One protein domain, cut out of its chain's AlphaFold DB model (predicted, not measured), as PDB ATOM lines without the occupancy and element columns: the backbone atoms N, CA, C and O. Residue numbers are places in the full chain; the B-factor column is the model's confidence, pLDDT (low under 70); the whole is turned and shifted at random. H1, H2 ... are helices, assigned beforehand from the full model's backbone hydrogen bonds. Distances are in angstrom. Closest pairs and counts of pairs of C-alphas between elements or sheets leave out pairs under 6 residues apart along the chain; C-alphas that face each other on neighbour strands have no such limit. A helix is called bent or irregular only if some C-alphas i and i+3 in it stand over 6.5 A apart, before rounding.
ATOM      1  N   HIS A 396     -15.713 -68.833 -31.233       53.12
ATOM      2  CA  HIS A 396     -15.940 -67.910 -32.351       53.12
ATOM      3  C   HIS A 396     -17.114 -66.981 -32.036       53.12
ATOM      4  O   HIS A 396     -16.977 -65.766 -32.152       53.12
ATOM      5  N   ILE A 397     -18.235 -67.520 -31.546       53.84
ATOM      6  CA  ILE A 397     -19.396 -66.703 -31.169       53.84
ATOM      7  C   ILE A 397     -19.025 -65.754 -30.022       53.84
ATOM      8  O   ILE A 397     -19.247 -64.555 -30.149       53.84
ATOM      9  N   TYR A 398     -18.390 -66.223 -28.942       56.44
ATOM     10  CA  TYR A 398     -17.990 -65.355 -27.820       56.44
ATOM     11  C   TYR A 398     -16.915 -64.320 -28.193       56.44
ATOM     12  O   TYR A 398     -17.043 -63.148 -27.826       56.44
ATOM     13  N   GLY A 399     -15.888 -64.722 -28.947       61.91
ATOM     14  CA  GLY A 399     -14.818 -63.839 -29.418       61.91
ATOM     15  C   GLY A 399     -15.326 -62.774 -30.392       61.91
ATOM     16  O   GLY A 399     -14.928 -61.609 -30.306       61.91
ATOM     17  N   HIS A 400     -16.272 -63.133 -31.262       61.50
ATOM     18  CA  HIS A 400     -16.902 -62.182 -32.167       61.50
ATOM     19  C   HIS A 400     -18.070 -61.413 -31.543       61.50
ATOM     20  O   HIS A 400     -18.291 -60.300 -31.996       61.50
ATOM     21  N   ARG A 401     -18.769 -61.869 -30.491       70.94
ATOM     22  CA  ARG A 401     -19.982 -61.201 -29.952       70.94
ATOM     23  C   ARG A 401     -19.760 -59.720 -29.635       70.94
ATOM     24  O   ARG A 401     -20.544 -58.880 -30.070       70.94
ATOM     25  N   LYS A 402     -18.667 -59.379 -28.937       75.62
ATOM     26  CA  LYS A 402     -18.313 -57.976 -28.631       75.62
ATOM     27  C   LYS A 402     -17.926 -57.187 -29.892       75.62
ATOM     28  O   LYS A 402     -18.308 -56.028 -30.031       75.62
ATOM     29  N   LEU A 403     -17.206 -57.813 -30.825       75.06
ATOM     30  CA  LEU A 403     -16.775 -57.209 -32.095       75.06
ATOM     31  C   LEU A 403     -17.937 -56.991 -33.078       75.06
ATOM     32  O   LEU A 403     -17.981 -55.964 -33.749       75.06
ATOM     33  N   PHE A 404     -18.871 -57.935 -33.142       74.25
ATOM     34  CA  PHE A 404     -20.071 -57.922 -33.965       74.25
ATOM     35  C   PHE A 404     -21.062 -56.894 -33.430       74.25
ATOM     36  O   PHE A 404     -21.448 -56.005 -34.177       74.25
ATOM     37  N   LEU A 405     -21.371 -56.916 -32.126       75.56
ATOM     38  CA  LEU A 405     -22.220 -55.898 -31.500       75.56
ATOM     39  C   LEU A 405     -21.639 -54.488 -31.681       75.56
ATOM     40  O   LEU A 405     -22.380 -53.561 -32.001       75.56
ATOM     41  N   LYS A 406     -20.315 -54.324 -31.535       83.75
ATOM     42  CA  LYS A 406     -19.648 -53.051 -31.827       83.75
ATOM     43  C   LYS A 406     -19.817 -52.654 -33.295       83.75
ATOM     44  O   LYS A 406     -20.310 -51.566 -33.557       83.75
ATOM     45  N   ARG A 407     -19.476 -53.531 -34.246       79.19
ATOM     46  CA  ARG A 407     -19.614 -53.246 -35.687       79.19
ATOM     47  C   ARG A 407     -21.059 -52.983 -36.108       79.19
ATOM     48  O   ARG A 407     -21.268 -52.168 -36.994       79.19
ATOM     49  N   PHE A 408     -22.035 -53.625 -35.471       76.69
ATOM     50  CA  PHE A 408     -23.457 -53.398 -35.711       76.69
ATOM     51  C   PHE A 408     -23.896 -52.019 -35.199       76.69
ATOM     52  O   PHE A 408     -24.522 -51.267 -35.940       76.69
ATOM     53  N   LYS A 409     -23.482 -51.626 -33.983       85.81
ATOM     54  CA  LYS A 409     -23.693 -50.263 -33.458       85.81
ATOM     55  C   LYS A 409     -22.989 -49.200 -34.311       85.81
ATOM     56  O   LYS A 409     -23.588 -48.165 -34.610       85.81
ATOM     57  N   ASP A 410     -21.756 -49.466 -34.743       87.50
ATOM     58  CA  ASP A 410     -20.993 -48.596 -35.645       87.50
ATOM     59  C   ASP A 410     -21.714 -48.459 -37.001       87.50
ATOM     60  O   ASP A 410     -21.883 -47.345 -37.493       87.50
ATOM     61  N   ALA A 411     -22.200 -49.562 -37.585       80.62
ATOM     62  CA  ALA A 411     -22.943 -49.577 -38.847       80.62
ATOM     63  C   ALA A 411     -24.289 -48.843 -38.748       80.62
ATOM     64  O   ALA A 411     -24.594 -48.030 -39.616       80.62
ATOM     65  N   PHE A 412     -25.055 -49.053 -37.675       89.12
ATOM     66  CA  PHE A 412     -26.305 -48.333 -37.412       89.12
ATOM     67  C   PHE A 412     -26.064 -46.818 -37.286       89.12
ATOM     68  O   PHE A 412     -26.718 -46.013 -37.949       89.12
ATOM     69  N   THR A 413     -25.041 -46.426 -36.519       90.88
ATOM     70  CA  THR A 413     -24.622 -45.021 -36.364       90.88
ATOM     71  C   THR A 413     -24.136 -44.417 -37.687       90.88
ATOM     72  O   THR A 413     -24.375 -43.240 -37.965       90.88
ATOM     73  N   MET A 414     -23.441 -45.202 -38.516       87.94
ATOM     74  CA  MET A 414     -22.988 -44.771 -39.841       87.94
ATOM     75  C   MET A 414     -24.139 -44.649 -40.837       87.94
ATOM     76  O   MET A 414     -24.132 -43.686 -41.596       87.94
ATOM     77  N   SER A 415     -25.128 -45.544 -40.796       87.62
ATOM     78  CA  SER A 415     -26.359 -45.451 -41.589       87.62
ATOM     79  C   SER A 415     -27.096 -44.148 -41.275       87.62
ATOM     80  O   SER A 415     -27.252 -43.310 -42.158       87.62
ATOM     81  N   ALA A 416     -27.390 -43.880 -39.995       89.50
ATOM     82  CA  ALA A 416     -28.045 -42.640 -39.572       89.50
ATOM     83  C   ALA A 416     -27.286 -41.373 -40.026       89.50
ATOM     84  O   ALA A 416     -27.892 -40.431 -40.539       89.50
ATOM     85  N   LYS A 417     -25.949 -41.360 -39.911       91.12
ATOM     86  CA  LYS A 417     -25.110 -40.250 -40.407       91.12
ATOM     87  C   LYS A 417     -25.091 -40.143 -41.934       91.12
ATOM     88  O   LYS A 417     -25.029 -39.033 -42.454       91.12
ATOM     89  N   GLN A 418     -25.132 -41.256 -42.663       88.88
ATOM     90  CA  GLN A 418     -25.218 -41.250 -44.125       88.88
ATOM     91  C   GLN A 418     -26.573 -40.714 -44.590       88.88
ATOM     92  O   GLN A 418     -26.587 -39.843 -45.455       88.88
ATOM     93  N   THR A 419     -27.678 -41.126 -43.963       89.00
ATOM     94  CA  THR A 419     -29.015 -40.563 -44.205       89.00
ATOM     95  C   THR A 419     -29.065 -39.069 -43.881       89.00
ATOM     96  O   THR A 419     -29.572 -38.290 -44.681       89.00
ATOM     97  N   GLN A 420     -28.478 -38.629 -42.761       92.50
ATOM     98  CA  GLN A 420     -28.406 -37.203 -42.422       92.50
ATOM     99  C   GLN A 420     -27.604 -36.402 -43.460       92.50
ATOM    100  O   GLN A 420     -28.078 -35.366 -43.924       92.50
ATOM    101  N   ASN A 421     -26.425 -36.888 -43.857       90.69
ATOM    102  CA  ASN A 421     -25.597 -36.246 -44.881       90.69
ATOM    103  C   ASN A 421     -26.294 -36.225 -46.249       90.69
ATOM    104  O   ASN A 421     -26.196 -35.230 -46.961       90.69
ATOM    105  N   PHE A 422     -27.005 -37.299 -46.610       85.44
ATOM    106  CA  PHE A 422     -27.814 -37.362 -47.825       85.44
ATOM    107  C   PHE A 422     -28.929 -36.315 -47.785       85.44
ATOM    108  O   PHE A 422     -29.025 -35.515 -48.704       85.44
ATOM    109  N   ASN A 423     -29.699 -36.238 -46.697       88.12
ATOM    110  CA  ASN A 423     -30.772 -35.252 -46.548       88.12
ATOM    111  C   ASN A 423     -30.242 -33.808 -46.590       88.12
ATOM    112  O   ASN A 423     -30.826 -32.963 -47.264       88.12
ATOM    113  N   GLN A 424     -29.115 -33.528 -45.923       91.25
ATOM    114  CA  GLN A 424     -28.452 -32.219 -45.979       91.25
ATOM    115  C   GLN A 424     -27.978 -31.870 -47.394       91.25
ATOM    116  O   GLN A 424     -28.170 -30.742 -47.837       91.25
ATOM    117  N   LEU A 425     -27.382 -32.827 -48.112       84.69
ATOM    118  CA  LEU A 425     -26.914 -32.631 -49.482       84.69
ATOM    119  C   LEU A 425     -28.090 -32.437 -50.451       84.69
ATOM    120  O   LEU A 425     -28.084 -31.484 -51.227       84.69
ATOM    121  N   SER A 426     -29.123 -33.276 -50.364       82.06
ATOM    122  CA  SER A 426     -30.349 -33.171 -51.160       82.06
ATOM    123  C   SER A 426     -31.054 -31.831 -50.949       82.06
ATOM    124  O   SER A 426     -31.479 -31.217 -51.922       82.06
ATOM    125  N   ALA A 427     -31.074 -31.305 -49.719       86.81
ATOM    126  CA  ALA A 427     -31.613 -29.976 -49.421       86.81
ATOM    127  C   ALA A 427     -30.840 -28.805 -50.070       86.81
ATOM    128  O   ALA A 427     -31.361 -27.692 -50.111       86.81
ATOM    129  N   THR A 428     -29.624 -29.021 -50.597       90.31
ATOM    130  CA  THR A 428     -28.896 -27.992 -51.372       90.31
ATOM    131  C   THR A 428     -29.283 -27.940 -52.853       90.31
ATOM    132  O   THR A 428     -28.908 -26.991 -53.544       90.31
ATOM    133  N   PHE A 429     -30.039 -28.922 -53.353       88.38
ATOM    134  CA  PHE A 429     -30.493 -28.971 -54.743       88.38
ATOM    135  C   PHE A 429     -31.945 -28.506 -54.877       88.38
ATOM    136  O   PHE A 429     -32.771 -28.698 -53.987       88.38
ATOM    137  N   SER A 430     -32.284 -27.898 -56.016       89.69
ATOM    138  CA  SER A 430     -33.670 -27.508 -56.280       89.69
ATOM    139  C   SER A 430     -34.543 -28.742 -56.570       89.69
ATOM    140  O   SER A 430     -34.046 -29.721 -57.141       89.69
ATOM    141  N   PRO A 431     -35.858 -28.704 -56.270       85.31
ATOM    142  CA  PRO A 431     -36.756 -29.839 -56.505       85.31
ATOM    143  C   PRO A 431     -36.744 -30.361 -57.951       85.31
ATOM    144  O   PRO A 431     -36.883 -31.557 -58.179       85.31
ATOM    145  N   GLY A 432     -36.518 -29.483 -58.936       88.81
ATOM    146  CA  GLY A 432     -36.401 -29.871 -60.347       88.81
ATOM    147  C   GLY A 432     -35.137 -30.674 -60.683       88.81
ATOM    148  O   GLY A 432     -35.169 -31.483 -61.607       88.81
ATOM    149  N   VAL A 433     -34.039 -30.494 -59.939       84.38
ATOM    150  CA  VAL A 433     -32.815 -31.303 -60.096       84.38
ATOM    151  C   VAL A 433     -33.007 -32.680 -59.467       84.38
ATOM    152  O   VAL A 433     -32.704 -33.678 -60.116       84.38
ATOM    153  N   ILE A 434     -33.583 -32.736 -58.261       81.69
ATOM    154  CA  ILE A 434     -33.884 -33.992 -57.551       81.69
ATOM    155  C   ILE A 434     -34.795 -34.876 -58.412       81.69
ATOM    156  O   ILE A 434     -34.423 -35.996 -58.755       81.69
ATOM    157  N   LYS A 435     -35.915 -34.320 -58.894       85.19
ATOM    158  CA  LYS A 435     -36.881 -35.030 -59.746       85.19
ATOM    159  C   LYS A 435     -36.273 -35.534 -61.064       85.19
ATOM    160  O   LYS A 435     -36.715 -36.541 -61.609       85.19
ATOM    161  N   LYS A 436     -35.240 -34.851 -61.578       86.06
ATOM    162  CA  LYS A 436     -34.489 -35.274 -62.772       86.06
ATOM    163  C   LYS A 436     -33.495 -36.403 -62.478       86.06
ATOM    164  O   LYS A 436     -33.199 -37.169 -63.386       86.06
ATOM    165  N   TRP A 437     -32.976 -36.516 -61.255       79.94
ATOM    166  CA  TRP A 437     -32.121 -37.635 -60.836       79.94
ATOM    167  C   TRP A 437     -32.935 -38.879 -60.476       79.94
ATOM    168  O   TRP A 437     -32.560 -39.982 -60.866       79.94
ATOM    169  N   GLU A 438     -34.079 -38.712 -59.812       80.75
ATOM    170  CA  GLU A 438     -35.026 -39.803 -59.541       80.75
ATOM    171  C   GLU A 438     -35.496 -40.459 -60.850       80.75
ATOM    172  O   GLU A 438     -35.481 -41.679 -60.964       80.75
ATOM    173  N   ALA A 439     -35.766 -39.662 -61.891       83.69
ATOM    174  CA  ALA A 439     -36.103 -40.144 -63.236       83.69
ATOM    175  C   ALA A 439     -34.943 -40.810 -64.020       83.69
ATOM    176  O   ALA A 439     -35.164 -41.280 -65.131       83.69
ATOM    177  N   ILE A 440     -33.715 -40.821 -63.484       82.50
ATOM    178  CA  ILE A 440     -32.550 -41.569 -64.014       82.50
ATOM    179  C   ILE A 440     -32.285 -42.832 -63.163       82.50
ATOM    180  O   ILE A 440     -31.447 -43.661 -63.508       82.50
TER     181      ILE A 440
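What this domain is: This is residues 396 to 440 of the 442 residues of the protein "Predicted protein" of Laccaria bicolor (strain S238N-H82 / ATCC MYA-4686) (UniProt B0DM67). One long helix, H1, makes most of the length of this rod, and past a tight link at its far end a short helix, H2, folds back at a slant, like the short arm of a hook. The long shaft is kinked by 36 degrees near residue 403, and most of both helices stands free. The printed part has 45 residues with two named helices, H1 then H2, and no named strand; the class is all helix. It is extended, with a radius of gyration of the C-alphas of 17.3 A, and the C-alphas span 52 by 19 by 6 A.

Where its parts are: Find C-alpha 396 at (-15.940, -67.910, -32.351); from there H1, residues 396 to 426, runs 42.0 A to C-alpha 426 at (-30.349, -33.171, -51.160). Look at C-alphas 399 and 402, 6.9 A apart: H1 is irregular there, but only just. Go on past four residues to C-alpha 431, where H2, residues 431 to 438, begins; it ends at C-alpha 438, at (-35.026, -39.803, -59.541).

How they stand to each other: Compare Ser 426 and Ile 434: their C-alphas, the closest of H1 and H2, are 7.3 A apart, and the two helices are close but not clearly touching. Their lines stand at a steep tilt of 43 degrees, and they run opposite ways. Along the backbone, every O i to N i+4 pair of H2 is within hydrogen-bond range, and in H1 25 of 27 are.

The domain as a whole: The two C-alphas farthest apart are those of Tyr 398 and Gly 432, at 51.5 A. The link from H1 to H2 is tight, and the printed part has no cut. Read the B-factor column for the model's confidence: the mean pLDDT of the printed part is 81.6, and residues 396 to 400 are under 70.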